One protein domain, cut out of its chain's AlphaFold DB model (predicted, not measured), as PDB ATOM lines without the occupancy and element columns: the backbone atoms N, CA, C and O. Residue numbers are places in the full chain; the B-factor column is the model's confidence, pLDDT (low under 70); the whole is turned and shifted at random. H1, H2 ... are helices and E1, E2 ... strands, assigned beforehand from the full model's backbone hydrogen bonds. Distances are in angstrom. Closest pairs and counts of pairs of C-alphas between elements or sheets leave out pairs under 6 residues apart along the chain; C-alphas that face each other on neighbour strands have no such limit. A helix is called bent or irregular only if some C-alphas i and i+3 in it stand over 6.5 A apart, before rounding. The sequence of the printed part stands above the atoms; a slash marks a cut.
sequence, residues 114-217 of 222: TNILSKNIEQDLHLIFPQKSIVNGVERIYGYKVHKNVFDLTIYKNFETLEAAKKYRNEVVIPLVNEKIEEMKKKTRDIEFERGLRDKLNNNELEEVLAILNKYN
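This is residues 114 to 217 of the 222 residues of the protein "HNHc domain-containing protein" of Lysinibacillus odysseyi 34hs-1 = NBRC 100172 (UniProt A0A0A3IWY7). A long bent helix, H1, runs from a twisted sheet, E1 E2 E3, out to a short helix, H2. The sheet is an antiparallel meander, strand beside preceding strand. The printed 104 residues, mixed helices and strands, are extended: radius of gyration of the C-alphas 22.9 A, spans 77 by 24 by 23 A.

Start at E1, residues 128 to 135; its N 129 is 2.8 A from O 145 of E2, 138 to 150, a hairpin. E2 and E3, 153 to 159, form another, N 146 to O 157 2.8 A. H1, 162 to 202, one helix by its hydrogen bonds, is bent: C-alphas 171 and 174 are 6.8 A apart. Arm H1a is on the sheet; arm H1b touches H2, 206 to 215, with residues 197 to 201 alone. Every O i to N i+4 pair in H1a, H1b and H2 is within hydrogen-bond range.

Find E1's start, C-alpha 128, at (102.120, 120.941, 100.066); H2 ends at C-alpha 215, (70.015, 104.931, 67.836).

The printed part has no cut; pLDDT is under 70 at residues 114 to 123.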
ATOM      1  N   THR A 114      90.371 110.783  95.261       53.97
ATOM      2  CA  THR A 114      91.599 111.193  94.575       53.97
ATOM      3  C   THR A 114      91.668 112.713  94.381       53.97
ATOM      4  O   THR A 114      92.740 113.300  94.527       53.97
ATOM      5  N   ASN A 115      90.528 113.373  94.166       54.47
ATOM      6  CA  ASN A 115      90.399 114.812  93.901       54.47
ATOM      7  C   ASN A 115      90.299 115.720  95.137       54.47
ATOM      8  O   ASN A 115      90.124 116.926  94.970       54.47
ATOM      9  N   ILE A 116      90.436 115.195  96.364       53.19
ATOM     10  CA  ILE A 116      90.485 116.046  97.564       53.19
ATOM     11  C   ILE A 116      91.725 116.946  97.476       53.19
ATOM     12  O   ILE A 116      92.846 116.547  97.822       53.19
ATOM     13  N   LEU A 117      91.506 118.159  96.973       56.50
ATOM     14  CA  LEU A 117      92.355 119.318  97.167       56.50
ATOM     15  C   LEU A 117      92.460 119.526  98.686       56.50
ATOM     16  O   LEU A 117      91.465 119.455  99.409       56.50
ATOM     17  N   SER A 118      93.686 119.642  99.199       53.47
ATOM     18  CA  SER A 118      93.930 119.594 100.646       53.47
ATOM     19  C   SER A 118      93.293 120.782 101.382       53.47
ATOM     20  O   SER A 118      92.963 121.798 100.785       53.47
ATOM     21  N   LYS A 119      93.185 120.693 102.714       55.97
ATOM     22  CA  LYS A 119      92.634 121.743 103.600       55.97
ATOM     23  C   LYS A 119      93.307 123.129 103.487       55.97
ATOM     24  O   LYS A 119      92.838 124.062 104.119       55.97
ATOM     25  N   ASN A 120      94.378 123.268 102.702       59.66
ATOM     26  CA  ASN A 120      95.190 124.480 102.603       59.66
ATOM     27  C   ASN A 120      95.060 125.191 101.237       59.66
ATOM     28  O   ASN A 120      95.989 125.886 100.823       59.66
ATOM     29  N   ILE A 121      93.950 125.000 100.508       61.59
ATOM     30  CA  ILE A 121      93.690 125.695  99.228       61.59
ATOM     31  C   ILE A 121      93.727 127.214  99.408       61.59
ATOM     32  O   ILE A 121      94.375 127.890  98.616       61.59
ATOM     33  N   GLU A 122      93.105 127.735 100.472       59.03
ATOM     34  CA  GLU A 122      93.050 129.179 100.767       59.03
ATOM     35  C   GLU A 122      94.437 129.819 100.933       59.03
ATOM     36  O   GLU A 122      94.591 131.023 100.770       59.03
ATOM     37  N   GLN A 123      95.460 129.013 101.224       68.81
ATOM     38  CA  GLN A 123      96.840 129.459 101.426       68.81
ATOM     39  C   GLN A 123      97.745 129.130 100.224       68.81
ATOM     40  O   GLN A 123      98.962 129.270 100.321       68.81
ATOM     41  N   ASP A 124      97.185 128.639  99.111       78.62
ATOM     42  CA  ASP A 124      97.930 128.101  97.960       78.62
ATOM     43  C   ASP A 124      98.967 127.022  98.363       78.62
ATOM     44  O   ASP A 124     100.021 126.836  97.749       78.62
ATOM     45  N   LEU A 125      98.657 126.255  99.409       80.69
ATOM     46  CA  LEU A 125      99.463 125.124  99.886       80.69
ATOM     47  C   LEU A 125      98.773 123.791  99.590       80.69
ATOM     48  O   LEU A 125      98.993 122.789 100.273       80.69
ATOM     49  N   HIS A 126      97.913 123.753  98.570       78.00
ATOM     50  CA  HIS A 126      97.270 122.508  98.175       78.00
ATOM     51  C   HIS A 126      98.346 121.449  97.862       78.00
ATOM     52  O   HIS A 126      99.326 121.751  97.186       78.00
ATOM     53  N   LEU A 127      98.206 120.235  98.413       80.94
ATOM     54  CA  LEU A 127      99.176 119.122  98.306       80.94
ATOM     55  C   LEU A 127     100.587 119.375  98.885       80.94
ATOM     56  O   LEU A 127     101.417 118.466  98.853       80.94
ATOM     57  N   ILE A 128     100.851 120.562  99.440       88.06
ATOM     58  CA  ILE A 128     102.120 120.941 100.066       88.06
ATOM     59  C   ILE A 128     101.930 120.984 101.583       88.06
ATOM     60  O   ILE A 128     101.017 121.617 102.112       88.06
ATOM     61  N   PHE A 129     102.825 120.316 102.296       88.62
ATOM     62  CA  PHE A 129     102.815 120.198 103.745       88.62
ATOM     63  C   PHE A 129     104.095 120.829 104.302       88.62
ATOM     64  O   PHE A 129     105.165 120.236 104.147       88.62
ATOM     65  N   PRO A 130     104.016 122.012 104.939       89.88
ATOM     66  CA  PRO A 130     105.160 122.608 105.618       89.88
ATOM     67  C   PRO A 130     105.670 121.678 106.721       89.88
ATOM     68  O   PRO A 130     104.891 121.176 107.536       89.88
ATOM     69  N   GLN A 131     106.976 121.451 106.745       90.56
ATOM     70  CA  GLN A 131     107.654 120.669 107.766       90.56
ATOM     71  C   GLN A 131     108.193 121.614 108.833       90.56
ATOM     72  O   GLN A 131     108.956 122.536 108.548       90.56
ATOM     73  N   LYS A 132     107.741 121.395 110.064       91.44
ATOM     74  CA  LYS A 132     107.933 122.305 111.190       91.44
ATOM     75  C   LYS A 132     108.779 121.631 112.261       91.44
ATOM     76  O   LYS A 132     108.614 120.443 112.530       91.44
ATOM     77  N   SER A 133     109.661 122.405 112.874       91.81
ATOM     78  CA  SER A 133     110.437 122.044 114.059       91.81
ATOM     79  C   SER A 133     110.204 123.091 115.142       91.81
ATOM     80  O   SER A 133     109.970 124.256 114.824       91.81
ATOM     81  N   ILE A 134     110.261 122.690 116.407       91.25
ATOM     82  CA  ILE A 134     110.178 123.616 117.538       91.25
ATOM     83  C   ILE A 134     111.584 123.762 118.109       91.25
ATOM     84  O   ILE A 134     112.180 122.777 118.538       91.25
ATOM     85  N   VAL A 135     112.106 124.988 118.122       88.31
ATOM     86  CA  VAL A 135     113.409 125.316 118.712       88.31
ATOM     87  C   VAL A 135     113.187 126.432 119.723       88.31
ATOM     88  O   VAL A 135     112.727 127.510 119.358       88.31
ATOM     89  N   ASN A 136     113.481 126.169 121.000       86.69
ATOM     90  CA  ASN A 136     113.286 127.117 122.109       86.69
ATOM     91  C   ASN A 136     111.856 127.691 122.194       86.69
ATOM     92  O   ASN A 136     111.668 128.881 122.425       86.69
ATOM     93  N   GLY A 137     110.838 126.857 121.951       89.44
ATOM     94  CA  GLY A 137     109.430 127.275 121.964       89.44
ATOM     95  C   GLY A 137     108.972 128.052 120.724       89.44
ATOM     96  O   GLY A 137     107.794 128.382 120.624       89.44
ATOM     97  N   VAL A 138     109.863 128.305 119.760       89.12
ATOM     98  CA  VAL A 138     109.538 128.973 118.495       89.12
ATOM     99  C   VAL A 138     109.394 127.936 117.387       89.12
ATOM    100  O   VAL A 138     110.283 127.110 117.163       89.12
ATOM    101  N   GLU A 139     108.273 127.990 116.675       90.75
ATOM    102  CA  GLU A 139     108.041 127.164 115.496       90.75
ATOM    103  C   GLU A 139     108.865 127.689 114.312       90.75
ATOM    104  O   GLU A 139     108.782 128.861 113.944       90.75
ATOM    105  N   ARG A 140     109.668 126.815 113.703       89.62
ATOM    106  CA  ARG A 140     110.442 127.100 112.492       89.62
ATOM    107  C   ARG A 140     110.114 126.085 111.413       89.62
ATOM    108  O   ARG A 140     110.185 124.877 111.649       89.62
ATOM    109  N   ILE A 141     109.793 126.582 110.225       91.00
ATOM    110  CA  ILE A 141     109.657 125.756 109.026       91.00
ATOM    111  C   ILE A 141     111.065 125.468 108.505       91.00
ATOM    112  O   ILE A 141     111.834 126.400 108.285       91.00
ATOM    113  N   TYR A 142     111.401 124.189 108.334       91.44
ATOM    114  CA  TYR A 142     112.703 123.757 107.803       91.44
ATOM    115  C   TYR A 142     112.603 123.131 106.408       91.44
ATOM    116  O   TYR A 142     113.621 122.788 105.815       91.44
ATOM    117  N   GLY A 143     111.389 122.946 105.890       93.94
ATOM    118  CA  GLY A 143     111.179 122.386 104.564       93.94
ATOM    119  C   GLY A 143     109.708 122.209 104.228       93.94
ATOM    120  O   GLY A 143     108.812 122.562 104.999       93.94
ATOM    121  N   TYR A 144     109.459 121.636 103.061       94.00
ATOM    122  CA  TYR A 144     108.138 121.426 102.492       94.00
ATOM    123  C   TYR A 144     108.065 120.036 101.880       94.00
ATOM    124  O   TYR A 144     108.953 119.608 101.152       94.00
ATOM    125  N   LYS A 145     106.966 119.335 102.132       93.44
ATOM    126  CA  LYS A 145     106.706 118.005 101.585       93.44
ATOM    127  C   LYS A 145     105.546 118.061 100.609       93.44
ATOM    128  O   LYS A 145     104.481 118.560 100.960       93.44
ATOM    129  N   VAL A 146     105.705 117.461  99.438       91.38
ATOM    130  CA  VAL A 146     104.594 117.127  98.542       91.38
ATOM    131  C   VAL A 146     104.295 115.644  98.704       91.38
ATOM    132  O   VAL A 146     105.171 114.813  98.476       91.38
ATOM    133  N   HIS A 147     103.078 115.311  99.142       87.06
ATOM    134  CA  HIS A 147     102.657 113.925  99.346       87.06
ATOM    135  C   HIS A 147     101.215 113.707  98.887       87.06
ATOM    136  O   HIS A 147     100.295 114.355  99.392       87.06
ATOM    137  N   LYS A 148     101.008 112.779  97.952       83.19
ATOM    138  CA  LYS A 148      99.679 112.421  97.457       83.19
ATOM    139  C   LYS A 148      99.644 110.961  97.030       83.19
ATOM    140  O   LYS A 148     100.476 110.522  96.247       83.19
ATOM    141  N   ASN A 149      98.631 110.248  97.507       81.81
ATOM    142  CA  ASN A 149      98.265 108.952  96.956       81.81
ATOM    143  C   ASN A 149      97.276 109.174  95.810       81.81
ATOM    144  O   ASN A 149      96.261 109.857  95.980       81.81
ATOM    145  N   VAL A 150      97.606 108.618  94.651       76.81
ATOM    146  CA  VAL A 150      96.816 108.625  93.424       76.81
ATOM    147  C   VAL A 150      96.639 107.168  93.022       76.81
ATOM    148  O   VAL A 150      97.467 106.613  92.310       76.81
ATOM    149  N   PHE A 151      95.572 106.543  93.521       73.06
ATOM    150  CA  PHE A 151      95.291 105.119  93.309       73.06
ATOM    151  C   PHE A 151      96.442 104.211  93.785       73.06
ATOM    152  O   PHE A 151      96.704 104.148  94.984       73.06
ATOM    153  N   ASP A 152      97.095 103.518  92.856       78.94
ATOM    154  CA  ASP A 152      98.238 102.622  93.032       78.94
ATOM    155  C   ASP A 152      99.590 103.352  93.082       78.94
ATOM    156  O   ASP A 152     100.616 102.734  93.362       78.94
ATOM    157  N   LEU A 153      99.602 104.672  92.868       82.06
ATOM    158  CA  LEU A 153     100.805 105.492  92.900       82.06
ATOM    159  C   LEU A 153     100.869 106.378  94.151       82.06
ATOM    160  O   LEU A 153      99.981 107.188  94.416       82.06
ATOM    161  N   THR A 154     101.988 106.313  94.870       87.50
ATOM    162  CA  THR A 154     102.325 107.272  95.929       87.50
ATOM    163  C   THR A 154     103.358 108.270  95.421       87.50
ATOM    164  O   THR A 154     104.500 107.920  95.134       87.50
ATOM    165  N   ILE A 155     102.970 109.541  95.351       88.56
ATOM    166  CA  ILE A 155     103.856 110.655  95.017       88.56
ATOM    167  C   ILE A 155     104.370 111.245  96.326       88.56
ATOM    168  O   ILE A 155     103.578 111.751  97.121       88.56
ATOM    169  N   TYR A 156     105.683 111.209  96.543       91.31
ATOM    170  CA  TYR A 156     106.330 111.756  97.735       91.31
ATOM    171  C   TYR A 156     107.640 112.457  97.368       91.31
ATOM    172  O   TYR A 156     108.506 111.853  96.735       91.31
ATOM    173  N   LYS A 157     107.809 113.719  97.780       95.31
ATOM    174  CA  LYS A 157     109.077 114.450  97.644       95.31
ATOM    175  C   LYS A 157     109.191 115.586  98.663       95.31
ATOM    176  O   LYS A 157     108.209 116.283  98.914       95.31
ATOM    177  N   ASN A 158     110.386 115.775  99.224       95.88
ATOM    178  CA  ASN A 158     110.706 116.880 100.134       95.88
ATOM    179  C   ASN A 158     111.493 117.978  99.401       95.88
ATOM    180  O   ASN A 158     112.210 117.699  98.439       95.88
ATOM    181  N   PHE A 159     111.352 119.212  99.873       96.38
ATOM    182  CA  PHE A 159     111.933 120.428  99.312       96.38
ATOM    183  C   PHE A 159     112.383 121.354 100.439       96.38
ATOM    184  O   PHE A 159     111.730 121.433 101.477       96.38
ATOM    185  N   GLU A 160     113.461 122.097 100.216       93.88
ATOM    186  CA  GLU A 160     113.938 123.111 101.163       93.88
ATOM    187  C   GLU A 160     113.097 124.394 101.091       93.88
ATOM    188  O   GLU A 160     112.814 125.011 102.115       93.88
ATOM    189  N   THR A 161     112.638 124.764  99.891       94.31
ATOM    190  CA  THR A 161     111.886 126.002  99.642       94.31
ATOM    191  C   THR A 161     110.448 125.736  99.207       94.31
ATOM    192  O   THR A 161     110.127 124.701  98.606       94.31
ATOM    193  N   LEU A 162     109.565 126.697  99.494       92.38
ATOM    194  CA  LEU A 162     108.161 126.630  99.099       92.38
ATOM    195  C   LEU A 162     108.017 126.689  97.575       92.38
ATOM    196  O   LEU A 162     107.203 125.978  96.995       92.38
ATOM    197  N   GLU A 163     108.826 127.514  96.924       94.12
ATOM    198  CA  GLU A 163     108.833 127.750  95.484       94.12
ATOM    199  C   GLU A 163     109.173 126.465  94.728       94.12
ATOM    200  O   GLU A 163     108.487 126.116  93.767       94.12
ATOM    201  N   ALA A 164     110.169 125.705  95.198       94.94
ATOM    202  CA  ALA A 164     110.516 124.414  94.608       94.94
ATOM    203  C   ALA A 164     109.386 123.386  94.782       94.94
ATOM    204  O   ALA A 164     109.053 122.666  93.836       94.94
ATOM    205  N   ALA A 165     108.743 123.358  95.957       93.69
ATOM    206  CA  ALA A 165     107.586 122.499  96.203       93.69
ATOM    207  C   ALA A 165     106.389 122.869  95.309       93.69
ATOM    208  O   ALA A 165     105.755 121.983  94.732       93.69
ATOM    209  N   LYS A 166     106.101 124.168  95.147       92.50
ATOM    210  CA  LYS A 166     105.048 124.686  94.257       92.50
ATOM    211  C   LYS A 166     105.327 124.351  92.799       92.50
ATOM    212  O   LYS A 166     104.418 123.891  92.110       92.50
ATOM    213  N   LYS A 167     106.570 124.524  92.344       94.50
ATOM    214  CA  LYS A 167     106.980 124.175  90.983       94.50
ATOM    215  C   LYS A 167     106.743 122.693  90.703       94.50
ATOM    216  O   LYS A 167     106.019 122.356  89.774       94.50
ATOM    217  N   TYR A 168     107.246 121.809  91.567       94.19
ATOM    218  CA  TYR A 168     107.033 120.366  91.424       94.19
ATOM    219  C   TYR A 168     105.551 119.977  91.476       94.19
ATOM    220  O   TYR A 168     105.088 119.162  90.681       94.19
ATOM    221  N   ARG A 169     104.778 120.578  92.387       90.50
ATOM    222  CA  ARG A 169     103.330 120.372  92.457       90.50
ATOM    223  C   ARG A 169     102.653 120.718  91.127       90.50
ATOM    224  O   ARG A 169     101.914 119.891  90.604       90.50
ATOM    225  N   ASN A 170     102.896 121.921  90.612       89.00
ATOM    226  CA  ASN A 170     102.209 122.445  89.433       89.00
ATOM    227  C   ASN A 170     102.634 121.738  88.141       89.00
ATOM    228  O   ASN A 170     101.789 121.467  87.298       89.00
ATOM    229  N   GLU A 171     103.926 121.444  87.988       93.56
ATOM    230  CA  GLU A 171     104.486 120.913  86.738       93.56
ATOM    231  C   GLU A 171     104.485 119.382  86.676       93.56
ATOM    232  O   GLU A 171     104.503 118.822  85.586       93.56
ATOM    233  N   VAL A 172     104.466 118.693  87.823       90.69
ATOM    234  CA  VAL A 172     104.585 117.224  87.870       90.69
ATOM    235  C   VAL A 172     103.359 116.583  88.500       90.69
ATOM    236  O   VAL A 172     102.737 115.708  87.905       90.69
ATOM    237  N   VAL A 173     102.984 117.010  89.708       88.69
ATOM    238  CA  VAL A 173     101.957 116.300  90.485       88.69
ATOM    239  C   VAL A 173     100.555 116.530  89.931       88.69
ATOM    240  O   VAL A 173      99.824 115.564  89.740       88.69
ATOM    241  N   ILE A 174     100.168 117.781  89.664       84.19
ATOM    242  CA  ILE A 174      98.834 118.101  89.134       84.19
ATOM    243  C   ILE A 174      98.599 117.451  87.758       84.19
ATOM    244  O   ILE A 174      97.567 116.793  87.610       84.19
ATOM    245  N   PRO A 175      99.515 117.561  86.771       88.25
ATOM    246  CA  PRO A 175      99.321 116.925  85.470       88.25
ATOM    247  C   PRO A 175      99.150 115.408  85.576       88.25
ATOM    248  O   PRO A 175      98.204 114.868  85.010       88.25
ATOM    249  N   LEU A 176      99.983 114.741  86.379       87.19
ATOM    250  CA  LEU A 176      99.910 113.294  86.583       87.19
ATOM    251  C   LEU A 176      98.599 112.855  87.253       87.19
ATOM    252  O   LEU A 176      98.007 111.844  86.882       87.19
ATOM    253  N   VAL A 177      98.118 113.621  88.239       81.75
ATOM    254  CA  VAL A 177      96.811 113.378  88.869       81.75
ATOM    255  C   VAL A 177      95.692 113.488  87.833       81.75
ATOM    256  O   VAL A 177      94.823 112.618  87.785       81.75
ATOM    257  N   ASN A 178      95.718 114.530  86.998       81.81
ATOM    258  CA  ASN A 178      94.707 114.754  85.965       81.81
ATOM    259  C   ASN A 178      94.711 113.639  84.914       81.81
ATOM    260  O   ASN A 178      93.650 113.114  84.583       81.81
ATOM    261  N   GLU A 179      95.889 113.229  84.446       86.31
ATOM    262  CA  GLU A 179      96.055 112.103  83.522       86.31
ATOM    263  C   GLU A 179      95.441 110.819  84.098       86.31
ATOM    264  O   GLU A 179      94.579 110.204  83.471       86.31
ATOM    265  N   LYS A 180      95.787 110.466  85.343       83.62
ATOM    266  CA  LYS A 180      95.237 109.278  86.018       83.62
ATOM    267  C   LYS A 180      93.724 109.347  86.203       83.62
ATOM    268  O   LYS A 180      93.042 108.326  86.123       83.62
ATOM    269  N   ILE A 181      93.174 110.534  86.453       80.44
ATOM    270  CA  ILE A 181      91.722 110.730  86.527       80.44
ATOM    271  C   ILE A 181      91.070 110.444  85.172       80.44
ATOM    272  O   ILE A 181      90.047 109.760  85.142       80.44
ATOM    273  N   GLU A 182      91.640 110.922  84.066       83.38
ATOM    274  CA  GLU A 182      91.095 110.674  82.725       83.38
ATOM    275  C   GLU A 182      91.201 109.202  82.310       83.38
ATOM    276  O   GLU A 182      90.224 108.634  81.811       83.38
ATOM    277  N   GLU A 183      92.323 108.539  82.606       86.00
ATOM    278  CA  GLU A 183      92.470 107.088  82.426       86.00
ATOM    279  C   GLU A 183      91.375 106.322  83.179       86.00
ATOM    280  O   GLU A 183      90.709 105.441  82.626       86.00
ATOM    281  N   MET A 184      91.130 106.692  84.438       81.88
ATOM    282  CA  MET A 184      90.120 106.048  85.275       81.88
ATOM    283  C   MET A 184      88.693 106.337  84.819       81.88
ATOM    284  O   MET A 184      87.841 105.445  84.881       81.88
ATOM    285  N   LYS A 185      88.415 107.550  84.329       82.44
ATOM    286  CA  LYS A 185      87.129 107.878  83.700       82.44
ATOM    287  C   LYS A 185      86.887 106.986  82.490       82.44
ATOM    288  O   LYS A 185      85.804 106.417  82.383       82.44
ATOM    289  N   LYS A 186      87.888 106.824  81.619       87.38
ATOM    290  CA  LYS A 186      87.796 105.936  80.453       87.38
ATOM    291  C   LYS A 186      87.535 104.491  80.876       87.38
ATOM    292  O   LYS A 186      86.514 103.937  80.491       87.38
ATOM    293  N   LYS A 187      88.372 103.943  81.762       86.69
ATOM    294  CA  LYS A 187      88.220 102.576  82.283       86.69
ATOM    295  C   LYS A 187      86.842 102.331  82.903       86.69
ATOM    296  O   LYS A 187      86.269 101.262  82.732       86.69
ATOM    297  N   THR A 188      86.306 103.315  83.625       84.31
ATOM    298  CA  THR A 188      84.963 103.217  84.212       84.31
ATOM    299  C   THR A 188      83.892 103.131  83.130       84.31
ATOM    300  O   THR A 188      83.027 102.269  83.233       84.31
ATOM    301  N   ARG A 189      83.951 103.974  82.088       85.62
ATOM    302  CA  ARG A 189      82.992 103.910  80.972       85.62
ATOM    303  C   ARG A 189      83.022 102.551  80.280       85.62
ATOM    304  O   ARG A 189      81.961 101.989  80.043       85.62
ATOM    305  N   ASP A 190      84.216 102.024  80.023       89.12
ATOM    306  CA  ASP A 190      84.386 100.737  79.345       89.12
ATOM    307  C   ASP A 190      83.763  99.594  80.171       89.12
ATOM    308  O   ASP A 190      82.949  98.831  79.658       89.12
ATOM    309  N   ILE A 191      84.059  99.534  81.477       87.44
ATOM    310  CA  ILE A 191      83.506  98.515  82.389       87.44
ATOM    311  C   ILE A 191      81.983  98.625  82.513       87.44
ATOM    312  O   ILE A 191      81.291  97.611  82.531       87.44
ATOM    313  N   GLU A 192      81.449  99.839  82.650       88.00
ATOM    314  CA  GLU A 192      80.007 100.064  82.785       88.00
ATOM    315  C   GLU A 192      79.259  99.693  81.497       88.00
ATOM    316  O   GLU A 192      78.206  99.059  81.565       88.00
ATOM    317  N   PHE A 193      79.834 100.020  80.336       91.06
ATOM    318  CA  PHE A 193      79.298  99.625  79.039       91.06
ATOM    319  C   PHE A 193      79.282  98.102  78.876       91.06
ATOM    320  O   PHE A 193      78.232  97.529  78.588       91.06
ATOM    321  N   GLU A 194      80.414  97.436  79.124       93.25
ATOM    322  CA  GLU A 194      80.523  95.977  79.017       93.25
ATOM    323  C   GLU A 194      79.582  95.268  79.996       93.25
ATOM    324  O   GLU A 194      78.886  94.325  79.619       93.25
ATOM    325  N   ARG A 195      79.499  95.752  81.242       90.81
ATOM    326  CA  ARG A 195      78.579  95.212  82.246       90.81
ATOM    327  C   ARG A 195      77.128  95.342  81.800       90.81
ATOM    328  O   ARG A 195      76.407  94.352  81.844       90.81
ATOM    329  N   GLY A 196      76.714  96.534  81.369       93.06
ATOM    330  CA  GLY A 196      75.351  96.772  80.900       93.06
ATOM    331  C   GLY A 196      74.998  95.875  79.717       93.06
ATOM    332  O   GLY A 196      73.966  95.212  79.741       93.06
ATOM    333  N   LEU A 197      75.887  95.786  78.722       94.50
ATOM    334  CA  LEU A 197      75.701  94.915  77.563       94.50
ATOM    335  C   LEU A 197      75.573  93.442  77.971       94.50
ATOM    336  O   LEU A 197      74.612  92.781  77.582       94.50
ATOM    337  N   ARG A 198      76.507  92.936  78.784       95.94
ATOM    338  CA  ARG A 198      76.491  91.557  79.290       95.94
ATOM    339  C   ARG A 198      75.191  91.249  80.031       95.94
ATOM    340  O   ARG A 198      74.593  90.205  79.792       95.94
ATOM    341  N   ASP A 199      74.766  92.137  80.923       95.88
ATOM    342  CA  ASP A 199      73.583  91.917  81.753       95.88
ATOM    343  C   ASP A 199      72.299  91.916  80.896       95.88
ATOM    344  O   ASP A 199      71.463  91.031  81.073       95.88
ATOM    345  N   LYS A 200      72.185  92.806  79.896       96.88
ATOM    346  CA  LYS A 200      71.081  92.789  78.914       96.88
ATOM    347  C   LYS A 200      71.031  91.492  78.110       96.88
ATOM    348  O   LYS A 200      69.977  90.868  77.996       96.88
ATOM    349  N   LEU A 201      72.173  91.059  77.574       94.75
ATOM    350  CA  LEU A 201      72.252  89.829  76.783       94.75
ATOM    351  C   LEU A 201      71.911  88.590  77.623       94.75
ATOM    352  O   LEU A 201      71.157  87.737  77.163       94.75
ATOM    353  N   ASN A 202      72.383  88.521  78.871       96.12
ATOM    354  CA  ASN A 202      72.049  87.437  79.800       96.12
ATOM    355  C   ASN A 202      70.551  87.385  80.148       96.12
ATOM    356  O   ASN A 202      70.031  86.308  80.435       96.12
ATOM    357  N   ASN A 203      69.859  88.525  80.101       96.62
ATOM    358  CA  ASN A 203      68.415  88.620  80.319       96.62
ATOM    359  C   ASN A 203      67.588  88.449  79.030       96.62
ATOM    360  O   ASN A 203      66.372  88.617  79.065       96.62
ATOM    361  N   ASN A 204      68.213  88.070  77.906       95.56
ATOM    362  CA  ASN A 204      67.584  87.931  76.586       95.56
ATOM    363  C   ASN A 204      66.994  89.240  76.015       95.56
ATOM    364  O   ASN A 204      66.066  89.210  75.209       95.56
ATOM    365  N   GLU A 205      67.555  90.396  76.372       96.81
ATOM    366  CA  GLU A 205      67.100  91.726  75.927       96.81
ATOM    367  C   GLU A 205      67.794  92.177  74.617       96.81
ATOM    368  O   GLU A 205      68.213  93.328  74.478       96.81
ATOM    369  N   LEU A 206      67.971  91.272  73.645       94.00
ATOM    370  CA  LEU A 206      68.738  91.548  72.415       94.00
ATOM    371  C   LEU A 206      68.150  92.704  71.590       94.00
ATOM    372  O   LEU A 206      68.897  93.558  71.116       94.00
ATOM    373  N   GLU A 207      66.827  92.766  71.452       95.00
ATOM    374  CA  GLU A 207      66.146  93.835  70.706       95.00
ATOM    375  C   GLU A 207      66.438  95.222  71.293       95.00
ATOM    376  O   GLU A 207      66.632  96.191  70.560       95.00
ATOM    377  N   GLU A 208      66.551  95.326  72.619       94.75
ATOM    378  CA  GLU A 208      66.896  96.583  73.284       94.75
ATOM    379  C   GLU A 208      68.344  96.987  73.008       94.75
ATOM    380  O   GLU A 208      68.633  98.164  72.782       94.75
ATOM    381  N   VAL A 209      69.259  96.013  72.980       93.75
ATOM    382  CA  VAL A 209      70.655  96.246  72.591       93.75
ATOM    383  C   VAL A 209      70.719  96.754  71.149       93.75
ATOM    384  O   VAL A 209      71.352  97.781  70.895       93.75
ATOM    385  N   LEU A 210      70.031  96.097  70.211       93.31
ATOM    386  CA  LEU A 210      69.984  96.520  68.808       93.31
ATOM    387  C   LEU A 210      69.363  97.913  68.657       93.31
ATOM    388  O   LEU A 210      69.893  98.736  67.912       93.31
ATOM    389  N   ALA A 211      68.299  98.219  69.402       93.06
ATOM    390  CA  ALA A 211      67.689  99.544  69.416       93.06
ATOM    391  C   ALA A 211      68.674 100.630  69.885       93.06
ATOM    392  O   ALA A 211      68.742 101.699  69.274       93.06
ATOM    393  N   ILE A 212      69.479 100.357  70.921       91.56
ATOM    394  CA  ILE A 212      70.539 101.272  71.375       91.56
ATOM    395  C   ILE A 212      71.590 101.455  70.274       91.56
ATOM    396  O   ILE A 212      71.932 102.587  69.943       91.56
ATOM    397  N   LEU A 213      72.089 100.371  69.676       92.44
ATOM    398  CA  LEU A 213      73.114 100.451  68.629       92.44
ATOM    399  C   LEU A 213      72.618 101.204  67.382       92.44
ATOM    400  O   LEU A 213      73.341 102.043  66.841       92.44
ATOM    401  N   ASN A 214      71.370 100.963  66.969       91.56
ATOM    402  CA  ASN A 214      70.705 101.671  65.874       91.56
ATOM    403  C   ASN A 214      70.535 103.162  66.175       91.56
ATOM    404  O   ASN A 214      70.814 103.993  65.314       91.56
ATOM    405  N   LYS A 215      70.147 103.526  67.406       91.50
ATOM    406  CA  LYS A 215      70.015 104.931  67.836       91.50
ATOM    407  C   LYS A 215      71.306 105.732  67.628       91.50
ATOM    408  O   LYS A 215      71.240 106.928  67.360       91.50
ATOM    409  N   TYR A 216      72.462 105.081  67.745       90.50
ATOM    410  CA  TYR A 216      73.776 105.694  67.534       90.50
ATOM    411  C   TYR A 216      74.391 105.376  66.161       90.50
ATOM    412  O   TYR A 216      75.575 105.638  65.957       90.50
ATOM    413  N   ASN A 217      73.604 104.855  65.210       89.50
ATOM    414  CA  ASN A 217      74.028 104.515  63.845       89.50
ATOM    415  C   ASN A 217      75.238 103.562  63.778       89.50
ATOM    416  O   ASN A 217      76.031 103.626  62.840       89.50
TER     417      ASN A 217